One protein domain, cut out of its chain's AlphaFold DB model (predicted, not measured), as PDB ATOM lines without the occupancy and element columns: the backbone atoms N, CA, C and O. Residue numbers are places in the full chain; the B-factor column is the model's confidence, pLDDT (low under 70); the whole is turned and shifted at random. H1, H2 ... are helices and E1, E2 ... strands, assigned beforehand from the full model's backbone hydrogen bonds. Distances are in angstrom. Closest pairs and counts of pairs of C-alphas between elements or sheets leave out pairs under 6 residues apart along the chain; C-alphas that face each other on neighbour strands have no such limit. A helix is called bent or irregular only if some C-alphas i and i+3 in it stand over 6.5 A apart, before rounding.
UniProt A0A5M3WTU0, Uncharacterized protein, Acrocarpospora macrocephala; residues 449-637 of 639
ATOM      1  N   ARG A 449      57.477  -7.840 -24.297       95.12
ATOM      2  CA  ARG A 449      56.235  -7.519 -23.577       95.12
ATOM      3  C   ARG A 449      55.021  -8.086 -24.306       95.12
ATOM      4  O   ARG A 449      54.953  -8.092 -25.536       95.12
ATOM      5  N   VAL A 450      54.023  -8.553 -23.558       96.31
ATOM      6  CA  VAL A 450      52.732  -8.973 -24.119       96.31
ATOM      7  C   VAL A 450      51.964  -7.729 -24.549       96.31
ATOM      8  O   VAL A 450      51.741  -6.836 -23.741       96.31
ATOM      9  N   LYS A 451      51.535  -7.662 -25.809       96.94
ATOM     10  CA  LYS A 451      50.725  -6.570 -26.372       96.94
ATOM     11  C   LYS A 451      49.225  -6.841 -26.351       96.94
ATOM     12  O   LYS A 451      48.445  -5.904 -26.500       96.94
ATOM     13  N   GLY A 452      48.825  -8.100 -26.234       96.19
ATOM     14  CA  GLY A 452      47.420  -8.478 -26.184       96.19
ATOM     15  C   GLY A 452      47.214  -9.982 -26.273       96.19
ATOM     16  O   GLY A 452      48.108 -10.730 -26.673       96.19
ATOM     17  N   VAL A 453      46.005 -10.409 -25.916       97.44
ATOM     18  CA  VAL A 453      45.576 -11.809 -25.951       97.44
ATOM     19  C   VAL A 453      44.251 -11.904 -26.708       97.44
ATOM     20  O   VAL A 453      43.355 -11.080 -26.536       97.44
ATOM     21  N   SER A 454      44.128 -12.890 -27.592       97.56
ATOM     22  CA  SER A 454      42.942 -13.123 -28.423       97.56
ATOM     23  C   SER A 454      42.703 -14.615 -28.626       97.56
ATOM     24  O   SER A 454      43.632 -15.406 -28.527       97.56
ATOM     25  N   PHE A 455      41.502 -15.023 -29.006       97.12
ATOM     26  CA  PHE A 455      41.260 -16.373 -29.516       97.12
ATOM     27  C   PHE A 455      41.867 -16.565 -30.911       97.12
ATOM     28  O   PHE A 455      42.104 -15.590 -31.630       97.12
ATOM     29  N   LEU A 456      42.057 -17.817 -31.346       93.06
ATOM     30  CA  LEU A 456      42.496 -18.106 -32.724       93.06
ATOM     31  C   LEU A 456      41.504 -17.618 -33.794       93.06
ATOM     32  O   LEU A 456      41.895 -17.400 -34.938       93.06
ATOM     33  N   SER A 457      40.237 -17.398 -33.430       91.25
ATOM     34  CA  SER A 457      39.233 -16.763 -34.295       91.25
ATOM     35  C   SER A 457      39.486 -15.269 -34.539       91.25
ATOM     36  O   SER A 457      38.863 -14.681 -35.418       91.25
ATOM     37  N   GLY A 458      40.379 -14.651 -33.760       90.44
ATOM     38  CA  GLY A 458      40.716 -13.230 -33.816       90.44
ATOM     39  C   GLY A 458      39.963 -12.349 -32.817       90.44
ATOM     40  O   GLY A 458      40.346 -11.194 -32.649       90.44
ATOM     41  N   ALA A 459      38.942 -12.867 -32.124       94.06
ATOM     42  CA  ALA A 459      38.239 -12.115 -31.081       94.06
ATOM     43  C   ALA A 459      39.159 -11.858 -29.866       94.06
ATOM     44  O   ALA A 459      39.871 -12.781 -29.456       94.06
ATOM     45  N   PRO A 460      39.178 -10.645 -29.283       93.62
ATOM     46  CA  PRO A 460      40.010 -10.345 -28.119       93.62
ATOM     47  C   PRO A 460      39.567 -11.167 -26.901       93.62
ATOM     48  O   PRO A 460      38.373 -11.351 -26.675       93.62
ATOM     49  N   LEU A 461      40.535 -11.645 -26.118       95.06
ATOM     50  CA  LEU A 461      40.300 -12.269 -24.820       95.06
ATOM     51  C   LEU A 461      40.594 -11.221 -23.751       95.06
ATOM     52  O   LEU A 461      41.751 -10.880 -23.506       95.06
ATOM     53  N   VAL A 462      39.536 -10.686 -23.153       93.06
ATOM     54  CA  VAL A 462      39.623  -9.641 -22.130       93.06
ATOM     55  C   VAL A 462      39.740 -10.297 -20.754       93.06
ATOM     56  O   VAL A 462      39.114 -11.329 -20.498       93.06
ATOM     57  N   ASN A 463      40.568  -9.734 -19.874       94.44
ATOM     58  CA  ASN A 463      40.672 -10.215 -18.497       94.44
ATOM     59  C   ASN A 463      39.332 -10.041 -17.770       94.44
ATOM     60  O   ASN A 463      38.612  -9.083 -18.024       94.44
ATOM     61  N   ASP A 464      39.002 -10.987 -16.892       93.81
ATOM     62  CA  ASP A 464      37.771 -10.988 -16.097       93.81
ATOM     63  C   ASP A 464      36.471 -10.990 -16.936       93.81
ATOM     64  O   ASP A 464      35.417 -10.561 -16.480       93.81
ATOM     65  N   SER A 465      36.535 -11.508 -18.171       92.38
ATOM     66  CA  SER A 465      35.386 -11.645 -19.080       92.38
ATOM     67  C   SER A 465      34.815 -13.067 -19.126       92.38
ATOM     68  O   SER A 465      35.478 -14.032 -18.736       92.38
ATOM     69  N   PHE A 466      33.583 -13.199 -19.627       93.38
ATOM     70  CA  PHE A 466      32.952 -14.489 -19.919       93.38
ATOM     71  C   PHE A 466      33.386 -15.038 -21.279       93.38
ATOM     72  O   PHE A 466      33.424 -14.314 -22.275       93.38
ATOM     73  N   VAL A 467      33.680 -16.335 -21.320       94.25
ATOM     74  CA  VAL A 467      34.188 -17.048 -22.492       94.25
ATOM     75  C   VAL A 467      33.345 -18.289 -22.748       94.25
ATOM     76  O   VAL A 467      33.183 -19.134 -21.864       94.25
ATOM     77  N   GLU A 468      32.866 -18.441 -23.981       93.25
ATOM     78  CA  GLU A 468      32.136 -19.644 -24.385       93.25
ATOM     79  C   GLU A 468      33.094 -20.848 -24.496       93.25
ATOM     80  O   GLU A 468      34.226 -20.704 -24.984       93.25
ATOM     81  N   PRO A 469      32.660 -22.062 -24.108       93.31
ATOM     82  CA  PRO A 469      33.472 -23.276 -24.212       93.31
ATOM     83  C   PRO A 469      34.084 -23.506 -25.594       93.31
ATOM     84  O   PRO A 469      35.252 -23.882 -25.700       93.31
ATOM     85  N   GLU A 470      33.334 -23.228 -26.658       90.88
ATOM     86  CA  GLU A 470      33.775 -23.398 -28.040       90.88
ATOM     87  C   GLU A 470      34.907 -22.433 -28.412       90.88
ATOM     88  O   GLU A 470      35.790 -22.791 -29.197       90.88
ATOM     89  N   GLN A 471      34.921 -21.227 -27.835       93.06
ATOM     90  CA  GLN A 471      35.983 -20.243 -28.061       93.06
ATOM     91  C   GLN A 471      37.288 -20.698 -27.406       93.06
ATOM     92  O   GLN A 471      38.328 -20.711 -28.068       93.06
ATOM     93  N   LEU A 472      37.234 -21.156 -26.147       94.81
ATOM     94  CA  LEU A 472      38.409 -21.702 -25.462       94.81
ATOM     95  C   LEU A 472      38.910 -22.987 -26.140       94.81
ATOM     96  O   LEU A 472      40.115 -23.158 -26.328       94.81
ATOM     97  N   ALA A 473      37.992 -23.860 -26.566       93.56
ATOM     98  CA  ALA A 473      38.302 -25.068 -27.333       93.56
ATOM     99  C   ALA A 473      38.976 -24.756 -28.686       93.56
ATOM    100  O   ALA A 473      39.674 -25.604 -29.246       93.56
ATOM    101  N   GLY A 474      38.778 -23.549 -29.223       92.56
ATOM    102  CA  GLY A 474      39.450 -23.048 -30.420       92.56
ATOM    103  C   GLY A 474      40.918 -22.665 -30.211       92.56
ATOM    104  O   GLY A 474      41.667 -22.672 -31.183       92.56
ATOM    105  N   GLY A 475      41.344 -22.389 -28.975       95.81
ATOM    106  CA  GLY A 475      42.709 -21.986 -28.628       95.81
ATOM    107  C   GLY A 475      42.912 -20.472 -28.493       95.81
ATOM    108  O   GLY A 475      42.088 -19.657 -28.915       95.81
ATOM    109  N   ILE A 476      44.047 -20.103 -27.899       97.88
ATOM    110  CA  ILE A 476      44.434 -18.736 -27.538       97.88
ATOM    111  C   ILE A 476      45.709 -18.347 -28.295       97.88
ATOM    112  O   ILE A 476      46.630 -19.147 -28.451       97.88
ATOM    113  N   ARG A 477      45.763 -17.093 -28.734       97.94
ATOM    114  CA  ARG A 477      46.918 -16.406 -29.310       97.94
ATOM    115  C   ARG A 477      47.329 -15.250 -28.401       97.94
ATOM    116  O   ARG A 477      46.496 -14.420 -28.043       97.94
ATOM    117  N   ILE A 478      48.612 -15.173 -28.079       98.12
ATOM    118  CA  ILE A 478      49.235 -14.099 -27.308       98.12
ATOM    119  C   ILE A 478      50.197 -13.366 -28.241       98.12
ATOM    120  O   ILE A 478      51.111 -13.986 -28.776       98.12
ATOM    121  N   ALA A 479      50.003 -12.063 -28.426       97.44
ATOM    122  CA  ALA A 479      50.888 -11.232 -29.233       97.44
ATOM    123  C   ALA A 479      51.930 -10.542 -28.348       97.44
ATOM    124  O   ALA A 479      51.574  -9.931 -27.339       97.44
ATOM    125  N   CYS A 480      53.195 -10.584 -28.752       96.62
ATOM    126  CA  CYS A 480      54.312  -9.874 -28.135       96.62
ATOM    127  C   CYS A 480      54.794  -8.722 -29.036       96.62
ATOM    128  O   CYS A 480      54.507  -8.685 -30.236       96.62
ATOM    129  N   ASP A 481      55.493  -7.746 -28.465       94.00
ATOM    130  CA  ASP A 481      56.108  -6.642 -29.216       94.00
ATOM    131  C   ASP A 481      57.382  -7.050 -29.966       94.00
ATOM    132  O   ASP A 481      57.636  -6.540 -31.055       94.00
ATOM    133  N   GLU A 482      58.118  -8.011 -29.420       93.00
ATOM    134  CA  GLU A 482      59.387  -8.510 -29.937       93.00
ATOM    135  C   GLU A 482      59.295  -9.961 -30.430       93.00
ATOM    136  O   GLU A 482      58.409 -10.737 -30.057       93.00
ATOM    137  N   ARG A 483      60.247 -10.354 -31.286       92.94
ATOM    138  CA  ARG A 483      60.345 -11.730 -31.794       92.94
ATOM    139  C   ARG A 483      60.719 -12.699 -30.669       92.94
ATOM    140  O   ARG A 483      61.590 -12.417 -29.852       92.94
ATOM    141  N   LEU A 484      60.128 -13.888 -30.693       93.00
ATOM    142  CA  LEU A 484      60.355 -14.968 -29.740       93.00
ATOM    143  C   LEU A 484      61.316 -16.012 -30.314       93.00
ATOM    144  O   LEU A 484      61.274 -16.362 -31.498       93.00
ATOM    145  N   PHE A 485      62.156 -16.591 -29.458       93.69
ATOM    146  CA  PHE A 485      62.829 -17.837 -29.787       93.69
ATOM    147  C   PHE A 485      61.837 -18.980 -29.607       93.69
ATOM    148  O   PHE A 485      61.522 -19.356 -28.481       93.69
ATOM    149  N   GLN A 486      61.356 -19.546 -30.716       91.50
ATOM    150  CA  GLN A 486      60.314 -20.580 -30.728       91.50
ATOM    151  C   GLN A 486      60.597 -21.738 -29.758       91.50
ATOM    152  O   GLN A 486      59.692 -22.240 -29.098       91.50
ATOM    153  N   ASP A 487      61.862 -22.135 -29.623       90.44
ATOM    154  CA  ASP A 487      62.289 -23.185 -28.702       90.44
ATOM    155  C   ASP A 487      62.165 -22.808 -27.217       90.44
ATOM    156  O   ASP A 487      62.142 -23.697 -26.378       90.44
ATOM    157  N   SER A 488      62.079 -21.538 -26.836       91.94
ATOM    158  CA  SER A 488      61.761 -21.181 -25.443       91.94
ATOM    159  C   SER A 488      60.306 -21.518 -25.086       91.94
ATOM    160  O   SER A 488      60.011 -21.836 -23.939       91.94
ATOM    161  N   VAL A 489      59.418 -21.571 -26.091       92.81
ATOM    162  CA  VAL A 489      57.962 -21.680 -25.914       92.81
ATOM    163  C   VAL A 489      57.394 -23.045 -26.306       92.81
ATOM    164  O   VAL A 489      56.613 -23.621 -25.553       92.81
ATOM    165  N   ARG A 490      57.780 -23.602 -27.460       92.19
ATOM    166  CA  ARG A 490      57.111 -24.786 -28.022       92.19
ATOM    167  C   ARG A 490      57.280 -26.053 -27.186       92.19
ATOM    168  O   ARG A 490      58.309 -26.248 -26.537       92.19
ATOM    169  N   ASN A 491      56.318 -26.965 -27.305       86.81
ATOM    170  CA  ASN A 491      56.475 -28.356 -26.874       86.81
ATOM    171  C   ASN A 491      57.667 -29.013 -27.603       86.81
ATOM    172  O   ASN A 491      57.887 -28.782 -28.793       86.81
ATOM    173  N   LYS A 492      58.448 -29.847 -26.905       83.75
ATOM    174  CA  LYS A 492      59.689 -30.446 -27.440       83.75
ATOM    175  C   LYS A 492      59.764 -31.938 -27.175       83.75
ATOM    176  O   LYS A 492      59.538 -32.374 -26.053       83.75
ATOM    177  N   ASN A 493      60.179 -32.716 -28.177       78.56
ATOM    178  CA  ASN A 493      60.454 -34.156 -28.048       78.56
ATOM    179  C   ASN A 493      59.299 -34.946 -27.395       78.56
ATOM    180  O   ASN A 493      59.533 -35.821 -26.563       78.56
ATOM    181  N   GLY A 494      58.048 -34.594 -27.719       73.00
ATOM    182  CA  GLY A 494      56.855 -35.209 -27.124       73.00
ATOM    183  C   GLY A 494      56.574 -34.811 -25.668       73.00
ATOM    184  O   GLY A 494      55.724 -35.425 -25.032       73.00
ATOM    185  N   ARG A 495      57.274 -33.805 -25.125       79.81
ATOM    186  CA  ARG A 495      57.058 -33.251 -23.781       79.81
ATOM    187  C   ARG A 495      56.422 -31.865 -23.869       79.81
ATOM    188  O   ARG A 495      56.858 -31.026 -24.663       79.81
ATOM    189  N   VAL A 496      55.418 -31.635 -23.026       81.62
ATOM    190  CA  VAL A 496      54.761 -30.331 -22.873       81.62
ATOM    191  C   VAL A 496      55.744 -29.342 -22.252       81.62
ATOM    192  O   VAL A 496      56.405 -29.673 -21.266       81.62
ATOM    193  N   ASN A 497      55.852 -28.146 -22.829       87.00
ATOM    194  CA  ASN A 497      56.640 -27.060 -22.263       87.00
ATOM    195  C   ASN A 497      55.739 -26.200 -21.355       87.00
ATOM    196  O   ASN A 497      54.828 -25.542 -21.860       87.00
ATOM    197  N   PRO A 498      55.941 -26.193 -20.025       88.69
ATOM    198  CA  PRO A 498      55.000 -25.593 -19.076       88.69
ATOM    199  C   PRO A 498      55.153 -24.065 -18.944       88.69
ATOM    200  O   PRO A 498      54.898 -23.511 -17.878       88.69
ATOM    201  N   VAL A 499      55.589 -23.376 -20.002       93.56
ATOM    202  CA  VAL A 499      55.794 -21.917 -19.992       93.56
ATOM    203  C   VAL A 499      54.570 -21.127 -20.430       93.56
ATOM    204  O   VAL A 499      54.531 -19.937 -20.166       93.56
ATOM    205  N   CYS A 500      53.583 -21.757 -21.070       96.06
ATOM    206  CA  CYS A 500      52.289 -21.162 -21.399       96.06
ATOM    207  C   CYS A 500      51.191 -22.160 -21.041       96.06
ATOM    208  O   CYS A 500      51.048 -23.194 -21.695       96.06
ATOM    209  N   VAL A 501      50.427 -21.879 -19.989       95.88
ATOM    210  CA  VAL A 501      49.447 -22.824 -19.442       95.88
ATOM    211  C   VAL A 501      48.105 -22.156 -19.200       95.88
ATOM    212  O   VAL A 501      48.052 -21.000 -18.784       95.88
ATOM    213  N   VAL A 502      47.031 -22.916 -19.417       97.00
ATOM    214  CA  VAL A 502      45.684 -22.559 -18.970       97.00
ATOM    215  C   VAL A 502      45.254 -23.548 -17.899       97.00
ATOM    216  O   VAL A 502      45.278 -24.763 -18.119       97.00
ATOM    217  N   THR A 503      44.870 -23.030 -16.737       97.38
ATOM    218  CA  THR A 503      44.262 -23.810 -15.658       97.38
ATOM    219  C   THR A 503      42.776 -23.506 -15.559       97.38
ATOM    220  O   THR A 503      42.366 -22.380 -15.825       97.38
ATOM    221  N   VAL A 504      41.983 -24.508 -15.181       96.75
ATOM    222  CA  VAL A 504      40.550 -24.377 -14.882       96.75
ATOM    223  C   VAL A 504      40.309 -24.820 -13.447       96.75
ATOM    224  O   VAL A 504      40.706 -25.921 -13.067       96.75
ATOM    225  N   ASP A 505      39.654 -23.983 -12.655       95.81
ATOM    226  CA  ASP A 505      39.334 -24.259 -11.256       95.81
ATOM    227  C   ASP A 505      38.088 -25.149 -11.171       95.81
ATOM    228  O   ASP A 505      36.961 -24.674 -11.298       95.81
ATOM    229  N   LEU A 506      38.276 -26.456 -10.961       93.75
ATOM    230  CA  LEU A 506      37.174 -27.412 -10.831       93.75
ATOM    231  C   LEU A 506      36.630 -27.435  -9.399       93.75
ATOM    232  O   LEU A 506      37.425 -27.453  -8.460       93.75
ATOM    233  N   PRO A 507      35.302 -27.489  -9.196       91.31
ATOM    234  CA  PRO A 507      34.726 -27.493  -7.859       91.31
ATOM    235  C   PRO A 507      35.120 -28.749  -7.086       91.31
ATOM    236  O   PRO A 507      35.140 -29.856  -7.625       91.31
ATOM    237  N   TRP A 508      35.388 -28.579  -5.796       89.81
ATOM    238  CA  TRP A 508      35.741 -29.659  -4.890       89.81
ATOM    239  C   TRP A 508      34.868 -29.636  -3.622       89.81
ATOM    240  O   TRP A 508      34.685 -28.571  -3.016       89.81
ATOM    241  N   PRO A 509      34.353 -30.796  -3.176       88.62
ATOM    242  CA  PRO A 509      34.465 -32.113  -3.810       88.62
ATOM    243  C   PRO A 509      33.473 -32.330  -4.969       88.62
ATOM    244  O   PRO A 509      32.289 -31.999  -4.862       88.62
ATOM    245  N   ALA A 510      33.946 -32.931  -6.069       77.56
ATOM    246  CA  ALA A 510      33.176 -33.087  -7.312       77.56
ATOM    247  C   ALA A 510      32.306 -34.357  -7.375       77.56
ATOM    248  O   ALA A 510      31.469 -34.481  -8.263       77.56
ATOM    249  N   ASN A 511      32.511 -35.320  -6.474       79.44
ATOM    250  CA  ASN A 511      31.815 -36.608  -6.473       79.44
ATOM    251  C   ASN A 511      31.432 -37.028  -5.042       79.44
ATOM    252  O   ASN A 511      31.935 -36.481  -4.059       79.44
ATOM    253  N   ASN A 512      30.545 -38.020  -4.919       81.81
ATOM    254  CA  ASN A 512      30.060 -38.480  -3.613       81.81
ATOM    255  C   ASN A 512      31.138 -39.182  -2.773       81.81
ATOM    256  O   ASN A 512      31.078 -39.103  -1.553       81.81
ATOM    257  N   VAL A 513      32.147 -39.803  -3.398       84.62
ATOM    258  CA  VAL A 513      33.237 -40.484  -2.676       84.62
ATOM    259  C   VAL A 513      34.028 -39.482  -1.841       84.62
ATOM    260  O   VAL A 513      34.246 -39.702  -0.652       84.62
ATOM    261  N   ASP A 514      34.404 -38.351  -2.437       84.44
ATOM    262  CA  ASP A 514      35.126 -37.302  -1.724       84.44
ATOM    263  C   ASP A 514      34.234 -36.606  -0.682       84.44
ATOM    264  O   ASP A 514      34.696 -36.284   0.414       84.44
ATOM    265  N   ARG A 515      32.940 -36.404  -0.979       85.69
ATOM    266  CA  ARG A 515      31.986 -35.824  -0.014       85.69
ATOM    267  C   ARG A 515      31.844 -36.697   1.230       85.69
ATOM    268  O   ARG A 515      31.907 -36.173   2.342       85.69
ATOM    269  N   ASP A 516      31.709 -38.007   1.046       85.44
ATOM    270  CA  ASP A 516      31.588 -38.973   2.137       85.44
ATOM    271  C   ASP A 516      32.884 -39.057   2.949       85.44
ATOM    272  O   ASP A 516      32.846 -39.016   4.183       85.44
ATOM    273  N   LEU A 517      34.037 -39.101   2.267       88.00
ATOM    274  CA  LEU A 517      35.357 -39.144   2.899       88.00
ATOM    275  C   LEU A 517      35.575 -37.960   3.852       88.00
ATOM    276  O   LEU A 517      36.024 -38.146   4.985       88.00
ATOM    277  N   TRP A 518      35.215 -36.751   3.414       86.12
ATOM    278  CA  TRP A 518      35.432 -35.510   4.165       86.12
ATOM    279  C   TRP A 518      34.204 -35.028   4.949       86.12
ATOM    280  O   TRP A 518      34.242 -33.962   5.564       86.12
ATOM    281  N   ARG A 519      33.125 -35.826   4.985       87.81
ATOM    282  CA  ARG A 519      31.859 -35.533   5.686       87.81
ATOM    283  C   ARG A 519      31.212 -34.205   5.264       87.81
ATOM    284  O   ARG A 519      30.589 -33.522   6.082       87.81
ATOM    285  N   VAL A 520      31.340 -33.852   3.987       84.38
ATOM    286  CA  VAL A 520      30.689 -32.677   3.393       84.38
ATOM    287  C   VAL A 520      29.206 -32.987   3.211       84.38
ATOM    288  O   VAL A 520      28.844 -33.927   2.508       84.38
ATOM    289  N   ARG A 521      28.327 -32.235   3.883       76.62
ATOM    290  CA  ARG A 521      26.878 -32.481   3.825       76.62
ATOM    291  C   ARG A 521      26.270 -31.893   2.552       76.62
ATOM    292  O   ARG A 521      26.484 -30.725   2.250       76.62
ATOM    293  N   GLY A 522      25.419 -32.670   1.886       75.56
ATOM    294  CA  GLY A 522      24.670 -32.216   0.713       75.56
ATOM    295  C   GLY A 522      25.559 -31.971  -0.511       75.56
ATOM    296  O   GLY A 522      26.618 -32.575  -0.650       75.56
ATOM    297  N   SER A 523      25.113 -31.089  -1.407       73.69
ATOM    298  CA  SER A 523      25.821 -30.729  -2.645       73.69
ATOM    299  C   SER A 523      26.832 -29.587  -2.477       73.69
ATOM    300  O   SER A 523      27.273 -29.032  -3.475       73.69
ATOM    301  N   SER A 524      27.190 -29.218  -1.242       82.12
ATOM    302  CA  SER A 524      28.033 -28.053  -0.954       82.12
ATOM    303  C   SER A 524      29.438 -28.149  -1.556       82.12
ATOM    304  O   SER A 524      30.097 -29.187  -1.478       82.12
ATOM    305  N   ILE A 525      29.916 -27.020  -2.079       85.62
ATOM    306  CA  ILE A 525      31.267 -26.839  -2.623       85.62
ATOM    307  C   ILE A 525      32.108 -26.099  -1.587       85.62
ATOM    308  O   ILE A 525      31.676 -25.079  -1.051       85.62
ATOM    309  N   ILE A 526      33.290 -26.633  -1.283       88.44
ATOM    310  CA  ILE A 526      34.182 -26.095  -0.242       88.44
ATOM    311  C   ILE A 526      35.339 -25.306  -0.853       88.44
ATOM    312  O   ILE A 526      35.848 -24.372  -0.239       88.44
ATOM    313  N   GLY A 527      35.754 -25.660  -2.064       89.69
ATOM    314  CA  GLY A 527      36.828 -24.969  -2.755       89.69
ATOM    315  C   GLY A 527      36.955 -25.432  -4.192       89.69
ATOM    316  O   GLY A 527      36.052 -26.075  -4.729       89.69
ATOM    317  N   PHE A 528      38.094 -25.114  -4.794       92.94
ATOM    318  CA  PHE A 528      38.390 -25.466  -6.172       92.94
ATOM    319  C   PHE A 528      39.781 -26.077  -6.293       92.94
ATOM    320  O   PHE A 528      40.710 -25.684  -5.586       92.94
ATOM    321  N   THR A 529      39.914 -27.024  -7.214       92.94
ATOM    322  CA  THR A 529      41.181 -27.652  -7.573       92.94
ATOM    323  C   THR A 529      41.570 -27.192  -8.976       92.94
ATOM    324  O   THR A 529      40.818 -27.464  -9.917       92.94
ATOM    325  N   PRO A 530      42.726 -26.529  -9.157       94.31
ATOM    326  CA  PRO A 530      43.172 -26.120 -10.478       94.31
ATOM    327  C   PRO A 530      43.580 -27.348 -11.299       94.31
ATOM    328  O   PRO A 530      44.471 -28.108 -10.917       94.31
ATOM    329  N   LEU A 531      42.944 -27.525 -12.453       94.06
ATOM    330  CA  LEU A 531      43.313 -28.506 -13.465       94.06
ATOM    331  C   LEU A 531      44.051 -27.798 -14.604       94.06
ATOM    332  O   LEU A 531      43.455 -27.002 -15.327       94.06
ATOM    333  N   THR A 532      45.333 -28.109 -14.801       94.25
ATOM    334  CA  THR A 532      46.074 -27.661 -15.990       94.25
ATOM    335  C   THR A 532      45.606 -28.439 -17.214       94.25
ATOM    336  O   THR A 532      45.723 -29.663 -17.265       94.25
ATOM    337  N   LEU A 533      45.096 -27.725 -18.214       93.56
ATOM    338  CA  LEU A 533      44.616 -28.318 -19.455       93.56
ATOM    339  C   LEU A 533      45.793 -28.784 -20.323       93.56
ATOM    340  O   LEU A 533      46.736 -28.027 -20.564       93.56
ATOM    341  N   ALA A 534      45.727 -30.018 -20.831       91.06
ATOM    342  CA  ALA A 534      46.719 -30.503 -21.787       91.06
ATOM    343  C   ALA A 534      46.551 -29.780 -23.133       91.06
ATOM    344  O   ALA A 534      45.448 -29.726 -23.684       91.06
ATOM    345  N   ALA A 535      47.649 -29.241 -23.662       91.31
ATOM    346  CA  ALA A 535      47.646 -28.384 -24.839       91.31
ATOM    347  C   ALA A 535      48.934 -28.503 -25.660       91.31
ATOM    348  O   ALA A 535      50.016 -28.799 -25.141       91.31
ATOM    349  N   ASP A 536      48.800 -28.216 -26.950       90.56
ATOM    350  CA  ASP A 536      49.895 -27.968 -27.867       90.56
ATOM    351  C   ASP A 536      50.245 -26.480 -27.835       90.56
ATOM    352  O   ASP A 536      49.455 -25.618 -28.229       90.56
ATOM    353  N   VAL A 537      51.440 -26.189 -27.321       93.38
ATOM    354  CA  VAL A 537      51.985 -24.835 -27.231       93.38
ATOM    355  C   VAL A 537      53.041 -24.661 -28.309       93.38
ATOM    356  O   VAL A 537      53.935 -25.502 -28.458       93.38
ATOM    357  N   ASN A 538      52.957 -23.562 -29.051       93.44
ATOM    358  CA  ASN A 538      53.946 -23.187 -30.053       93.44
ATOM    359  C   ASN A 538      54.151 -21.669 -30.067       93.44
ATOM    360  O   ASN A 538      53.330 -20.927 -29.542       93.44
ATOM    361  N   ALA A 539      55.228 -21.206 -30.690       93.75
ATOM    362  CA  ALA A 539      55.406 -19.795 -31.006       93.75
ATOM    363  C   ALA A 539      55.814 -19.633 -32.469       93.75
ATOM    364  O   ALA A 539      56.547 -20.468 -33.004       93.75
ATOM    365  N   ASP A 540      55.349 -18.568 -33.103       93.12
ATOM    366  CA  ASP A 540      55.788 -18.156 -34.430       93.12
ATOM    367  C   ASP A 540      55.985 -16.644 -34.448       93.12
ATOM    368  O   ASP A 540      55.154 -15.891 -33.950       93.12
ATOM    369  N   ASN A 541      57.117 -16.205 -34.988       92.69
ATOM    370  CA  ASN A 541      57.570 -14.821 -34.924       92.69
ATOM    371  C   ASN A 541      57.445 -14.200 -33.512       92.69
ATOM    372  O   ASN A 541      58.223 -14.550 -32.629       92.69
ATOM    373  N   ASN A 542      56.505 -13.279 -33.306       94.81
ATOM    374  CA  ASN A 542      56.226 -12.571 -32.057       94.81
ATOM    375  C   ASN A 542      54.914 -13.040 -31.399       94.81
ATOM    376  O   ASN A 542      54.359 -12.329 -30.570       94.81
ATOM    377  N   GLU A 543      54.382 -14.201 -31.780       96.75
ATOM    378  CA  GLU A 543      53.120 -14.728 -31.261       96.75
ATOM    379  C   GLU A 543      53.319 -16.090 -30.584       96.75
ATOM    380  O   GLU A 543      54.068 -16.943 -31.064       96.75
ATOM    381  N   ILE A 544      52.618 -16.305 -29.469       97.25
ATOM    382  CA  ILE A 544      52.494 -17.596 -28.782       97.25
ATOM    383  C   ILE A 544      51.090 -18.137 -29.024       97.25
ATOM    384  O   ILE A 544      50.102 -17.418 -28.888       97.25
ATOM    385  N   PHE A 545      50.999 -19.424 -29.326       96.44
ATOM    386  CA  PHE A 545      49.755 -20.144 -29.546       96.44
ATOM    387  C   PHE A 545      49.605 -21.233 -28.492       96.44
ATOM    388  O   PHE A 545      50.497 -22.064 -28.315       96.44
ATOM    389  N   TRP A 546      48.456 -21.246 -27.828       96.38
ATOM    390  CA  TRP A 546      48.037 -22.290 -26.905       96.38
ATOM    391  C   TRP A 546      46.789 -22.967 -27.469       96.38
ATOM    392  O   TRP A 546      45.751 -22.325 -27.632       96.38
ATOM    393  N   VAL A 547      46.880 -24.255 -27.801       94.25
ATOM    394  CA  VAL A 547      45.784 -25.008 -28.428       94.25
ATOM    395  C   VAL A 547      45.455 -26.239 -27.584       94.25
ATOM    396  O   VAL A 547      46.334 -27.078 -27.407       94.25
ATOM    397  N   PRO A 548      44.221 -26.404 -27.067       93.12
ATOM    398  CA  PRO A 548      43.837 -27.603 -26.324       93.12
ATOM    399  C   PRO A 548      44.118 -28.880 -27.119       93.12
ATOM    400  O   PRO A 548      43.838 -28.943 -28.318       93.12
ATOM    401  N   SER A 549      44.641 -29.911 -26.452       88.62
ATOM    402  CA  SER A 549      45.032 -31.145 -27.132       88.62
ATOM    403  C   SER A 549      43.834 -31.793 -27.836       88.62
ATOM    404  O   SER A 549      42.758 -31.969 -27.255       88.62
ATOM    405  N   ALA A 550      44.042 -32.153 -29.103       78.06
ATOM    406  CA  ALA A 550      43.100 -32.910 -29.924       78.06
ATOM    407  C   ALA A 550      43.548 -34.372 -30.114       78.06
ATOM    408  O   ALA A 550      43.038 -35.072 -30.990       78.06
ATOM    409  N   GLN A 551      44.533 -34.836 -29.334       77.06
ATOM    410  CA  GLN A 551      45.026 -36.204 -29.443       77.06
ATOM    411  C   GLN A 551      43.924 -37.206 -29.055       77.06
ATOM    412  O   GLN A 551      43.234 -36.984 -28.063       77.06
ATOM    413  N   PRO A 552      43.789 -38.348 -29.759       66.06
ATOM    414  CA  PRO A 552      42.743 -39.335 -29.464       66.06
ATOM    415  C   PRO A 552      42.782 -39.878 -28.028       66.06
ATOM    416  O   PRO A 552      41.751 -40.247 -27.479       66.06
ATOM    417  N   ALA A 553      43.970 -39.916 -27.414       63.00
ATOM    418  CA  ALA A 553      44.162 -40.345 -26.029       63.00
ATOM    419  C   ALA A 553      43.729 -39.289 -24.990       63.00
ATOM    420  O   ALA A 553      43.509 -39.633 -23.832       63.00
ATOM    421  N   THR A 554      43.596 -38.022 -25.400       66.31
ATOM    422  CA  THR A 554      43.303 -36.877 -24.526       66.31
ATOM    423  C   THR A 554      42.471 -35.841 -25.302       66.31
ATOM    424  O   THR A 554      43.003 -34.804 -25.702       66.31
ATOM    425  N   PRO A 555      41.173 -36.091 -25.570       82.88
ATOM    426  CA  PRO A 555      40.339 -35.209 -26.389       82.88
ATOM    427  C   PRO A 555      39.896 -33.962 -25.601       82.88
ATOM    428  O   PRO A 555      38.707 -33.696 -25.441       82.88
ATOM    429  N   VAL A 556      40.856 -33.184 -25.087       90.56
ATOM    430  CA  VAL A 556      40.622 -32.007 -24.234       90.56
ATOM    431  C   VAL A 556      39.772 -30.975 -24.962       90.56
ATOM    432  O   VAL A 556      38.862 -30.408 -24.368       90.56
ATOM    433  N   ARG A 557      40.003 -30.781 -26.265       90.25
ATOM    434  CA  ARG A 557      39.196 -29.880 -27.096       90.25
ATOM    435  C   ARG A 557      37.705 -30.233 -27.084       90.25
ATOM    436  O   ARG A 557      36.876 -29.362 -26.843       90.25
ATOM    437  N   GLN A 558      37.377 -31.502 -27.335       89.50
ATOM    438  CA  GLN A 558      35.995 -31.983 -27.329       89.50
ATOM    439  C   GLN A 558      35.416 -31.943 -25.912       89.50
ATOM    440  O   GLN A 558      34.283 -31.524 -25.712       89.50
ATOM    441  N   TRP A 559      36.215 -32.322 -24.914       93.44
ATOM    442  CA  TRP A 559      35.795 -32.314 -23.521       93.44
ATOM    443  C   TRP A 559      35.441 -30.909 -23.017       93.44
ATOM    444  O   TRP A 559      34.400 -30.759 -22.385       93.44
ATOM    445  N   ILE A 560      36.243 -29.882 -23.334       93.19
ATOM    446  CA  ILE A 560      35.929 -28.483 -22.999       93.19
ATOM    447  C   ILE A 560      34.606 -28.070 -23.648       93.19
ATOM    448  O   ILE A 560      33.739 -27.556 -22.949       93.19
ATOM    449  N   ALA A 561      34.452 -28.319 -24.953       90.38
ATOM    450  CA  ALA A 561      33.295 -27.864 -25.721       90.38
ATOM    451  C   ALA A 561      31.987 -28.576 -25.337       90.38
ATOM    452  O   ALA A 561      30.946 -27.938 -25.237       90.38
ATOM    453  N   GLU A 562      32.022 -29.892 -25.113       89.31
ATOM    454  CA  GLU A 562      30.802 -30.707 -25.029       89.31
ATOM    455  C   GLU A 562      30.489 -31.199 -23.612       89.31
ATOM    456  O   GLU A 562      29.321 -31.369 -23.271       89.31
ATOM    457  N   ALA A 563      31.503 -31.446 -22.775       90.81
ATOM    458  CA  ALA A 563      31.327 -32.239 -21.556       90.81
ATOM    459  C   ALA A 563      31.624 -31.487 -20.254       90.81
ATOM    460  O   ALA A 563      30.954 -31.748 -19.254       90.81
ATOM    461  N   LEU A 564      32.607 -30.582 -20.226       92.62
ATOM    462  CA  LEU A 564      33.129 -29.966 -19.001       92.62
ATOM    463  C   LEU A 564      32.035 -29.261 -18.190       92.62
ATOM    464  O   LEU A 564      31.737 -29.686 -17.071       92.62
ATOM    465  N   LEU A 565      31.406 -28.221 -18.748       90.44
ATOM    466  CA  LEU A 565      30.384 -27.460 -18.022       90.44
ATOM    467  C   LEU A 565      29.143 -28.303 -17.726       90.44
ATOM    468  O   LEU A 565      28.641 -28.251 -16.609       90.44
ATOM    469  N   GLN A 566      28.694 -29.141 -18.668       88.88
ATOM    470  CA  GLN A 566      27.538 -30.023 -18.455       88.88
ATOM    471  C   GLN A 566      27.771 -30.991 -17.287       88.88
ATOM    472  O   GLN A 566      26.901 -31.178 -16.438       88.88
ATOM    473  N   THR A 567      28.968 -31.581 -17.215       89.50
ATOM    474  CA  THR A 567      29.346 -32.498 -16.135       89.50
ATOM    475  C   THR A 567      29.428 -31.756 -14.810       89.50
ATOM    476  O   THR A 567      28.887 -32.231 -13.814       89.50
ATOM    477  N   VAL A 568      30.059 -30.579 -14.782       89.19
ATOM    478  CA  VAL A 568      30.150 -29.757 -13.568       89.19
ATOM    479  C   VAL A 568      28.764 -29.353 -13.072       89.19
ATOM    480  O   VAL A 568      28.463 -29.553 -11.895       89.19
ATOM    481  N   GLN A 569      27.891 -28.859 -13.947       88.06
ATOM    482  CA  GLN A 569      26.522 -28.482 -13.595       88.06
ATOM    483  C   GLN A 569      25.732 -29.687 -13.070       88.06
ATOM    484  O   GLN A 569      25.075 -29.586 -12.035       88.06
ATOM    485  N   ALA A 570      25.847 -30.853 -13.713       86.44
ATOM    486  CA  ALA A 570      25.185 -32.072 -13.257       86.44
ATOM    487  C   ALA A 570      25.677 -32.524 -11.869       86.44
ATOM    488  O   ALA A 570      24.865 -32.839 -10.999       86.44
ATOM    489  N   GLN A 571      26.994 -32.526 -11.633       84.44
ATOM    490  CA  GLN A 571      27.585 -32.976 -10.364       84.44
ATOM    491  C   GLN A 571      27.393 -31.979  -9.213       84.44
ATOM    492  O   GLN A 571      27.368 -32.372  -8.043       84.44
ATOM    493  N   THR A 572      27.248 -30.694  -9.531       84.56
ATOM    494  CA  THR A 572      27.007 -29.619  -8.555       84.56
ATOM    495  C   THR A 572      25.528 -29.263  -8.411       84.56
ATOM    496  O   THR A 572      25.198 -28.348  -7.662       84.56
ATOM    497  N   HIS A 573      24.622 -29.978  -9.089       82.88
ATOM    498  CA  HIS A 573      23.185 -29.678  -9.118       82.88
ATOM    499  C   HIS A 573      22.877 -28.225  -9.535       82.88
ATOM    500  O   HIS A 573      21.980 -27.593  -8.981       82.88
ATOM    501  N   GLY A 574      23.643 -27.689 -10.489       82.94
ATOM    502  CA  GLY A 574      23.502 -26.323 -11.003       82.94
ATOM    503  C   GLY A 574      24.047 -25.227 -10.083       82.94
ATOM    504  O   GLY A 574      23.798 -24.055 -10.335       82.94
ATOM    505  N   GLN A 575      24.773 -25.571  -9.012       84.00
ATOM    506  CA  GLN A 575      25.395 -24.569  -8.134       84.00
ATOM    507  C   GLN A 575      26.597 -23.866  -8.777       84.00
ATOM    508  O   GLN A 575      26.946 -22.765  -8.359       84.00
ATOM    509  N   VAL A 576      27.244 -24.492  -9.766       87.06
ATOM    510  CA  VAL A 576      28.350 -23.897 -10.527       87.06
ATOM    511  C   VAL A 576      28.008 -23.918 -12.004       87.06
ATOM    512  O   VAL A 576      28.015 -24.974 -12.636       87.06
ATOM    513  N   ASN A 577      27.748 -22.728 -12.543       88.19
ATOM    514  CA  ASN A 577      27.446 -22.517 -13.958       88.19
ATOM    515  C   ASN A 577      28.643 -21.971 -14.750       88.19
ATOM    516  O   ASN A 577      28.640 -22.040 -15.977       88.19
ATOM    517  N   GLN A 578      29.671 -21.489 -14.046       91.81
ATOM    518  CA  GLN A 578      30.876 -20.887 -14.611       91.81
ATOM    519  C   GLN A 578      32.132 -21.390 -13.895       91.81
ATOM    520  O   GLN A 578      32.105 -21.653 -12.692       91.81
ATOM    521  N   LEU A 579      33.243 -21.500 -14.618       95.00
ATOM    522  CA  LEU A 579      34.529 -21.949 -14.078       95.00
ATOM    523  C   LEU A 579      35.590 -20.867 -14.260       95.00
ATOM    524  O   LEU A 579      35.722 -20.312 -15.348       95.00
ATOM    525  N   LEU A 580      36.367 -20.585 -13.215       96.62
ATOM    526  CA  LEU A 580      37.480 -19.647 -13.317       96.62
ATOM    527  C   LEU A 580      38.641 -20.299 -14.071       96.62
ATOM    528  O   LEU A 580      39.134 -21.360 -13.685       96.62
ATOM    529  N   CYS A 581      39.099 -19.632 -15.120       97.56
ATOM    530  CA  CYS A 581      40.256 -20.017 -15.907       97.56
ATOM    531  C   CYS A 581      41.390 -19.013 -15.704       97.56
ATOM    532  O   CYS A 581      41.143 -17.814 -15.583       97.56
ATOM    533  N   ARG A 582      42.643 -19.479 -15.711       97.69
ATOM    534  CA  ARG A 582      43.827 -18.603 -15.675       97.69
ATOM    535  C   ARG A 582      44.793 -18.953 -16.788       97.69
ATOM    536  O   ARG A 582      45.189 -20.109 -16.898       97.69
ATOM    537  N   LEU A 583      45.207 -17.956 -17.564       97.38
ATOM    538  CA  LEU A 583      46.328 -18.054 -18.497       97.38
ATOM    539  C   LEU A 583      47.592 -17.549 -17.795       97.38
ATOM    540  O   LEU A 583      47.586 -16.478 -17.188       97.38
ATOM    541  N   THR A 584      48.669 -18.328 -17.854       97.19
ATOM    542  CA  THR A 584      49.964 -17.982 -17.251       97.19
ATOM    543  C   THR A 584      51.097 -18.165 -18.251       97.19
ATOM    544  O   THR A 584      51.198 -19.236 -18.857       97.19
ATOM    545  N   LEU A 585      51.969 -17.158 -18.368       97.31
ATOM    546  CA  LEU A 585      53.242 -17.236 -19.085       97.31
ATOM    547  C   LEU A 585      54.419 -17.132 -18.114       97.31
ATOM    548  O   LEU A 585      54.418 -16.261 -17.247       97.31
ATOM    549  N   LYS A 586      55.427 -17.992 -18.275       96.44
ATOM    550  CA  LYS A 586      56.624 -18.016 -17.423       96.44
ATOM    551  C   LYS A 586      57.749 -17.159 -17.996       96.44
ATOM    552  O   LYS A 586      58.493 -17.623 -18.860       96.44
ATOM    553  N   GLY A 587      57.876 -15.920 -17.527       92.62
ATOM    554  CA  GLY A 587      58.656 -14.894 -18.215       92.62
ATOM    555  C   GLY A 587      60.161 -15.125 -18.207       92.62
ATOM    556  O   GLY A 587      60.810 -15.002 -19.245       92.62
ATOM    557  N   GLY A 588      60.705 -15.615 -17.092       91.56
ATOM    558  CA  GLY A 588      62.114 -16.024 -16.990       91.56
ATOM    559  C   GLY A 588      62.516 -17.203 -17.893       91.56
ATOM    560  O   GLY A 588      63.696 -17.532 -17.989       91.56
ATOM    561  N   TYR A 589      61.555 -17.845 -18.567       93.19
ATOM    562  CA  TYR A 589      61.779 -18.975 -19.475       93.19
ATOM    563  C   TYR A 589      61.284 -18.709 -20.903       93.19
ATOM    564  O   TYR A 589      61.336 -19.611 -21.739       93.19
ATOM    565  N   ILE A 590      60.835 -17.487 -21.198       93.56
ATOM    566  CA  ILE A 590      60.452 -17.040 -22.536       93.56
ATOM    567  C   ILE A 590      61.450 -15.963 -22.948       93.56
ATOM    568  O   ILE A 590      61.561 -14.936 -22.283       93.56
ATOM    569  N   TRP A 591      62.196 -16.205 -24.027       93.25
ATOM    570  CA  TRP A 591      63.251 -15.294 -24.471       93.25
ATOM    571  C   TRP A 591      63.265 -15.095 -25.987       93.25
ATOM    572  O   TRP A 591      62.739 -15.911 -26.751       93.25
ATOM    573  N   GLY A 592      63.859 -13.980 -26.417       90.50
ATOM    574  CA  GLY A 592      63.983 -13.599 -27.825       90.50
ATOM    575  C   GLY A 592      65.049 -14.411 -28.570       90.50
ATOM    576  O   GLY A 592      65.668 -15.301 -27.984       90.50
ATOM    577  N   PRO A 593      65.293 -14.152 -29.869       86.69
ATOM    578  CA  PRO A 593      66.411 -14.738 -30.607       86.69
ATOM    579  C   PRO A 593      67.720 -14.670 -29.809       86.69
ATOM    580  O   PRO A 593      67.918 -13.755 -29.016       86.69
ATOM    581  N   ARG A 594      68.609 -15.655 -30.001       73.94
ATOM    582  CA  ARG A 594      69.900 -15.740 -29.297       73.94
ATOM    583  C   ARG A 594      70.851 -14.624 -29.758       73.94
ATOM    584  O   ARG A 594      71.759 -14.875 -30.543       73.94
ATOM    585  N   GLU A 595      70.611 -13.418 -29.271       68.19
ATOM    586  CA  GLU A 595      71.429 -12.218 -29.425       68.19
ATOM    587  C   GLU A 595      71.844 -11.736 -28.027       68.19
ATOM    588  O   GLU A 595      71.141 -11.992 -27.049       68.19
ATOM    589  N   GLU A 596      72.995 -11.072 -27.914       61.88
ATOM    590  CA  GLU A 596      73.419 -10.438 -26.661       61.88
ATOM    591  C   GLU A 596      73.051  -8.942 -26.673       61.88
ATOM    592  O   GLU A 596      73.389  -8.255 -27.643       61.88
ATOM    593  N   PRO A 597      72.394  -8.408 -25.621       65.94
ATOM    594  CA  PRO A 597      71.897  -9.096 -24.420       65.94
ATOM    595  C   PRO A 597      70.618  -9.921 -24.674       65.94
ATOM    596  O   PRO A 597      69.772  -9.544 -25.484       65.94
ATOM    597  N   VAL A 598      70.461 -11.032 -23.940       76.69
ATOM    598  CA  VAL A 598      69.272 -11.902 -24.017       76.69
ATOM    599  C   VAL A 598      68.056 -11.162 -23.461       76.69
ATOM    600  O   VAL A 598      68.050 -10.766 -22.300       76.69
ATOM    601  N   MET A 599      67.007 -11.025 -24.274       88.56
ATOM    602  CA  MET A 599      65.731 -10.445 -23.848       88.56
ATOM    603  C   MET A 599      64.843 -11.535 -23.246       88.56
ATOM    604  O   MET A 599      64.513 -12.492 -23.950       88.56
ATOM    605  N   PHE A 600      64.430 -11.381 -21.989       93.19
ATOM    606  CA  PHE A 600      63.363 -12.190 -21.388       93.19
ATOM    607  C   PHE A 600      62.017 -11.467 -21.482       93.19
ATOM    608  O   PHE A 600      61.967 -10.263 -21.734       93.19
ATOM    609  N   LEU A 601      60.926 -12.204 -21.287       94.19
ATOM    610  CA  LEU A 601      59.594 -11.619 -21.168       94.19
ATOM    611  C   LEU A 601      59.480 -10.827 -19.856       94.19
ATOM    612  O   LEU A 601      59.711 -11.364 -18.776       94.19
ATOM    613  N   ASP A 602      59.102  -9.560 -19.968       93.94
ATOM    614  CA  ASP A 602      58.623  -8.693 -18.893       93.94
ATOM    615  C   ASP A 602      57.090  -8.816 -18.838       93.94
ATOM    616  O   ASP A 602      56.325  -8.106 -19.504       93.94
ATOM    617  N   GLY A 603      56.643  -9.873 -18.161       93.12
ATOM    618  CA  GLY A 603      55.260 -10.333 -18.186       93.12
ATOM    619  C   GLY A 603      54.344  -9.670 -17.166       93.12
ATOM    620  O   GLY A 603      53.140  -9.885 -17.266       93.12
ATOM    621  N   ASP A 604      54.850  -8.869 -16.224       93.31
ATOM    622  CA  ASP A 604      54.040  -8.359 -15.113       93.31
ATOM    623  C   ASP A 604      52.791  -7.607 -15.609       93.31
ATOM    624  O   ASP A 604      52.851  -6.562 -16.265       93.31
ATOM    625  N   ALA A 605      51.619  -8.180 -15.330       91.06
ATOM    626  CA  ALA A 605      50.334  -7.663 -15.779       91.06
ATOM    627  C   ALA A 605      49.718  -6.754 -14.708       91.06
ATOM    628  O   ALA A 605      49.555  -7.149 -13.553       91.06
ATOM    629  N   PHE A 606      49.314  -5.546 -15.105       91.12
ATOM    630  CA  PHE A 606      48.682  -4.572 -14.213       91.12
ATOM    631  C   PHE A 606      47.219  -4.367 -14.600       91.12
ATOM    632  O   PHE A 606      46.912  -4.128 -15.767       91.12
ATOM    633  N   GLY A 607      46.323  -4.451 -13.618       87.94
ATOM    634  CA  GLY A 607      44.893  -4.234 -13.822       87.94
ATOM    635  C   GLY A 607      44.544  -2.758 -14.037       87.94
ATOM    636  O   GLY A 607      45.121  -1.879 -13.394       87.94
ATOM    637  N   LEU A 608      43.572  -2.490 -14.904       87.75
ATOM    638  CA  LEU A 608      42.901  -1.200 -15.054       87.75
ATOM    639  C   LEU A 608      41.414  -1.359 -14.706       87.75
ATOM    640  O   LEU A 608      40.843  -2.420 -14.966       87.75
ATOM    641  N   PRO A 609      40.761  -0.331 -14.135       83.88
ATOM    642  CA  PRO A 609      39.316  -0.359 -13.950       83.88
ATOM    643  C   PRO A 609      38.614  -0.371 -15.319       83.88
ATOM    644  O   PRO A 609      38.596   0.652 -16.004       83.88
ATOM    645  N   GLY A 610      38.057  -1.518 -15.712       71.12
ATOM    646  CA  GLY A 610      37.034  -1.623 -16.754       71.12
ATOM    647  C   GLY A 610      35.653  -1.448 -16.118       71.12
ATOM    648  O   GLY A 610      35.510  -1.580 -14.904       71.12
ATOM    649  N   GLY A 611      34.632  -1.084 -16.896       77.06
ATOM    650  CA  GLY A 611      33.326  -0.664 -16.356       77.06
ATOM    651  C   GLY A 611      32.729  -1.608 -15.298       77.06
ATOM    652  O   GLY A 611      32.373  -1.158 -14.211       77.06
ATOM    653  N   ASP A 612      32.645  -2.902 -15.608       80.44
ATOM    654  CA  ASP A 612      32.099  -3.975 -14.764       80.44
ATOM    655  C   ASP A 612      33.091  -5.131 -14.507       80.44
ATOM    656  O   ASP A 612      32.730  -6.117 -13.868       80.44
ATOM    657  N   HIS A 613      34.341  -5.001 -14.967       83.06
ATOM    658  CA  HIS A 613      35.389  -6.025 -14.898       83.06
ATOM    659  C   HIS A 613      36.791  -5.387 -14.822       83.06
ATOM    660  O   HIS A 613      36.965  -4.199 -15.094       83.06
ATOM    661  N   VAL A 614      37.821  -6.156 -14.452       87.81
ATOM    662  CA  VAL A 614      39.216  -5.666 -14.435       87.81
ATOM    663  C   VAL A 614      39.893  -5.918 -15.782       87.81
ATOM    664  O   VAL A 614      40.142  -7.066 -16.142       87.81
ATOM    665  N   GLU A 615      40.271  -4.862 -16.502       88.94
ATOM    666  CA  GLU A 615      41.037  -4.974 -17.751       88.94
ATOM    667  C   GLU A 615      42.540  -5.159 -17.484       88.94
ATOM    668  O   GLU A 615      43.053  -4.753 -16.443       88.94
ATOM    669  N   THR A 616      43.283  -5.730 -18.435       92.06
ATOM    670  CA  THR A 616      44.755  -5.791 -18.373       92.06
ATOM    671  C   THR A 616      45.367  -4.628 -19.146       92.06
ATOM    672  O   THR A 616      45.076  -4.434 -20.326       92.06
ATOM    673  N   ARG A 617      46.274  -3.881 -18.511       92.62
ATOM    674  CA  ARG A 617      47.102  -2.884 -19.191       92.62
ATOM    675  C   ARG A 617      48.088  -3.581 -20.127       92.62
ATOM    676  O   ARG A 617      48.908  -4.376 -19.673       92.62
ATOM    677  N   PHE A 618      48.056  -3.206 -21.401       92.06
ATOM    678  CA  PHE A 618      49.061  -3.595 -22.386       92.06
ATOM    679  C   PHE A 618      49.869  -2.372 -22.869       92.06
ATOM    680  O   PHE A 618      49.304  -1.278 -22.955       92.06
ATOM    681  N   PRO A 619      51.160  -2.530 -23.226       93.12
ATOM    682  CA  PRO A 619      51.951  -3.755 -23.092       93.12
ATOM    683  C   PRO A 619      52.202  -4.138 -21.618       93.12
ATOM    684  O   PRO A 619      52.093  -3.286 -20.736       93.12
ATOM    685  N   SER A 620      52.477  -5.417 -21.351       93.25
ATOM    686  CA  SER A 620      52.843  -5.892 -20.007       93.25
ATOM    687  C   SER A 620      54.189  -5.320 -19.550       93.25
ATOM    688  O   SER A 620      54.986  -4.868 -20.375       93.25
ATOM    689  N   GLY A 621      54.432  -5.366 -18.242       89.88
ATOM    690  CA  GLY A 621      55.749  -5.196 -17.648       89.88
ATOM    691  C   GLY A 621      55.933  -4.007 -16.703       89.88
ATOM    692  O   GLY A 621      55.130  -3.063 -16.691       89.88
ATOM    693  N   ASP A 622      56.995  -4.072 -15.895       85.94
ATOM    694  CA  ASP A 622      57.445  -3.022 -14.961       85.94
ATOM    695  C   ASP A 622      58.830  -2.434 -15.315       85.94
ATOM    696  O   ASP A 622      59.343  -1.572 -14.593       85.94
ATOM    697  N   GLY A 623      59.406  -2.859 -16.445       80.31
ATOM    698  CA  GLY A 623      60.738  -2.467 -16.900       80.31
ATOM    699  C   GLY A 623      61.850  -3.424 -16.465       80.31
ATOM    700  O   GLY A 623      63.021  -3.097 -16.675       80.31
ATOM    701  N   ARG A 624      61.512  -4.578 -15.870       81.19
ATOM    702  CA  ARG A 624      62.459  -5.625 -15.463       81.19
ATOM    703  C   ARG A 624      62.199  -6.922 -16.221       81.19
ATOM    704  O   ARG A 624      61.112  -7.490 -16.196       81.19
ATOM    705  N   ALA A 625      63.232  -7.445 -16.869       84.81
ATOM    706  CA  ALA A 625      63.110  -8.687 -17.621       84.81
ATOM    707  C   ALA A 625      62.875  -9.898 -16.686       84.81
ATOM    708  O   ALA A 625      63.562 -10.058 -15.676       84.81
ATOM    709  N   GLY A 626      61.944 -10.789 -17.050       87.31
ATOM    710  CA  GLY A 626      61.720 -12.079 -16.384       87.31
ATOM    711  C   GLY A 626      60.420 -12.221 -15.580       87.31
ATOM    712  O   GLY A 626      60.180 -13.315 -15.067       87.31
ATOM    713  N   GLY A 627      59.587 -11.178 -15.479       91.88
ATOM    714  CA  GLY A 627      58.279 -11.231 -14.803       91.88
ATOM    715  C   GLY A 627      57.273 -12.176 -15.482       91.88
ATOM    716  O   GLY A 627      57.246 -12.289 -16.707       91.88
ATOM    717  N   ASP A 628      56.432 -12.863 -14.704       95.38
ATOM    718  CA  ASP A 628      55.418 -13.799 -15.219       95.38
ATOM    719  C   ASP A 628      54.136 -13.055 -15.641       95.38
ATOM    720  O   ASP A 628      53.632 -12.199 -14.918       95.38
ATOM    721  N   PHE A 629      53.552 -13.427 -16.785       96.88
ATOM    722  CA  PHE A 629      52.261 -12.877 -17.216       96.88
ATOM    723  C   PHE A 629      51.107 -13.707 -16.669       96.88
ATOM    724  O   PHE A 629      51.068 -14.924 -16.858       96.88
ATOM    725  N   HIS A 630      50.137 -13.037 -16.053       94.94
ATOM    726  CA  HIS A 630      48.946 -13.654 -15.484       94.94
ATOM    727  C   HIS A 630      47.683 -12.913 -15.928       94.94
ATOM    728  O   HIS A 630      47.593 -11.695 -15.800       94.94
ATOM    729  N   MET A 631      46.682 -13.663 -16.389       95.56
ATOM    730  CA  MET A 631      45.321 -13.163 -16.601       95.56
ATOM    731  C   MET A 631      44.290 -14.244 -16.266       95.56
ATOM    732  O   MET A 631      44.606 -15.438 -16.298       95.56
ATOM    733  N   TRP A 632      43.055 -13.847 -15.972       96.75
ATOM    734  CA  TRP A 632      41.942 -14.755 -15.702       96.75
ATOM    735  C   TRP A 632      40.698 -14.413 -16.523       96.75
ATOM    736  O   TRP A 632      40.554 -13.301 -17.020       96.75
ATOM    737  N   PHE A 633      39.810 -15.389 -16.690       96.12
ATOM    738  CA  PHE A 633      38.519 -15.256 -17.374       96.12
ATOM    739  C   PHE A 633      37.565 -16.360 -16.896       96.12
ATOM    740  O   PHE A 633      38.005 -17.357 -16.325       96.12
ATOM    741  N   TRP A 634      36.265 -16.204 -17.125       95.62
ATOM    742  CA  TRP A 634      35.229 -17.132 -16.667       95.62
ATOM    743  C   TRP A 634      34.692 -17.959 -17.836       95.62
ATOM    744  O   TRP A 634      34.122 -17.420 -18.778       95.62
ATOM    745  N   LEU A 635      34.865 -19.278 -17.796       95.06
ATOM    746  CA  LEU A 635      34.303 -20.197 -18.785       95.06
ATOM    747  C   LEU A 635      32.828 -20.461 -18.468       95.06
ATOM    748  O   LEU A 635      32.527 -21.039 -17.424       95.06
ATOM    749  N   GLY A 636      31.925 -20.066 -19.362       88.62
ATOM    750  CA  GLY A 636      30.476 -20.134 -19.159       88.62
ATOM    751  C   GLY A 636      29.761 -18.911 -19.732       88.62
ATOM    752  O   GLY A 636      30.369 -18.094 -20.421       88.62
ATOM    753  N   ARG A 637      28.466 -18.784 -19.433       75.12
ATOM    754  CA  ARG A 637      27.646 -17.622 -19.802       75.12
ATOM    755  C   ARG A 637      27.339 -16.771 -18.573       75.12
ATOM    756  O   ARG A 637      27.188 -17.356 -17.502       75.12
TER     757      ARG A 637
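AT A GLANCE: This is residues 449 to 637 of the 639 residues of an uncharacterized protein of Acrocarpospora macrocephala (UniProt A0A5M3WTU0). Two antiparallel sheets of four strands lie partly face to face as a sandwich, their strands crossed at 36 degrees; E3 and E4 run on past the facing part, with H3 beyond them at the far end. H1 and H4 pack together at one end of the sandwich, each grazing both sheets, while H2 is at the E5 side of one sheet and the small hairpin E8 and E9 is at the E1 and E10 side. The printed part has 189 residues, with four named helices and ten named strands in the order E1 H1 E2 H2 E3 H3 E4 E5 E6 H4 E7 E8 E9 E10; the sheets run E4 E3 E7 E10 and E1 E2 E6 E5. The class is mixed, helices and strands, with under half of the residues in named elements. The whole is compact, with a radius of gyration of the C-alphas of 17.9 A and spans of 59 by 42 by 32 A.

IN THESE COORDINATES: In the first sheet, E4 is residues 527 to 532, 16.4 A long; E3, the longest strand, is residues 500 to 508, 24.9 A, from C-alpha 500 at (52.289, -21.162, -21.399); E7 is residues 579 to 585, 19.9 A; E10 is residues 629 to 635, 19.5 A, ending at C-alpha 635 at (34.303, -20.197, -18.785). In the second, E1 is residues 450 to 455, 14.7 A, from C-alpha 450 at (52.732, -8.973, -24.119); E2 is residues 476 to 480, 13.3 A; E6 is residues 543 to 548, 16.6 A; E5 is residues 535 to 540, 16.2 A. E8 is residues 606 to 609 and E9 residues 614 to 617. H1 is residues 469 to 474, H2 residues 486 to 489, H3 residues 512 to 517, and H4 residues 556 to 571, 19.1 A. H4 is irregular, with C-alphas 562 and 565 7.7 A apart, and has a kink of 53 degrees near residue 563.

HOW THE PARTS SIT: The sheet E4 E3 E7 E10 is strongly twisted, with edge strands E4 and E10. N 529 and O 506 of E4 and E3 are 2.8 A apart, N 503 and O 582 of E3 and E7 2.9 A, and N 581 and O 633 of E7 and E10 2.8 A, each within hydrogen-bond range. In the other sheet such pairs are N 454 and O 477 of E1 and E2, 2.9 A, N 478 and O 544 of E2 and E6, 2.8 A, and N 545 and O 538 of the hairpin E5 and E6, 2.8 A. The parts of the two sheets that face each other are 10.6 A centre to centre. E4 runs on into E5 across a break of 2 residues, at 54 degrees. H1 and H4 touch at a shallow tilt of 16 degrees, opposite ways, through residues 556 to 562 of H4 alone; their closest C-alphas are those of Pro 469 and Ala 561, 4.8 A. H2 is on the sheet E1 E2 E6 E5 at a height over the sheet of 5.9 A, over none of its strands. H3 is on neither of these two sheets. In the hairpin E8 and E9, N 608 and O 615 are 2.8 A apart; E1 and E9 are near each other. Each O i to N i+4 pair is within hydrogen-bond range in H1 and H3, and 9 of 12 in H4; H2 is too short for such a pair.

THE WHOLE: The two C-alphas farthest apart are those of Gly 522 and Glu 596, 60.0 A. The printed part has no cut. The long links are E1 to H1, E7 to E8 and E9 to E10. Mean pLDDT of the printed part is 89.5; residues 552 to 554 and 595 to 597 are under 70.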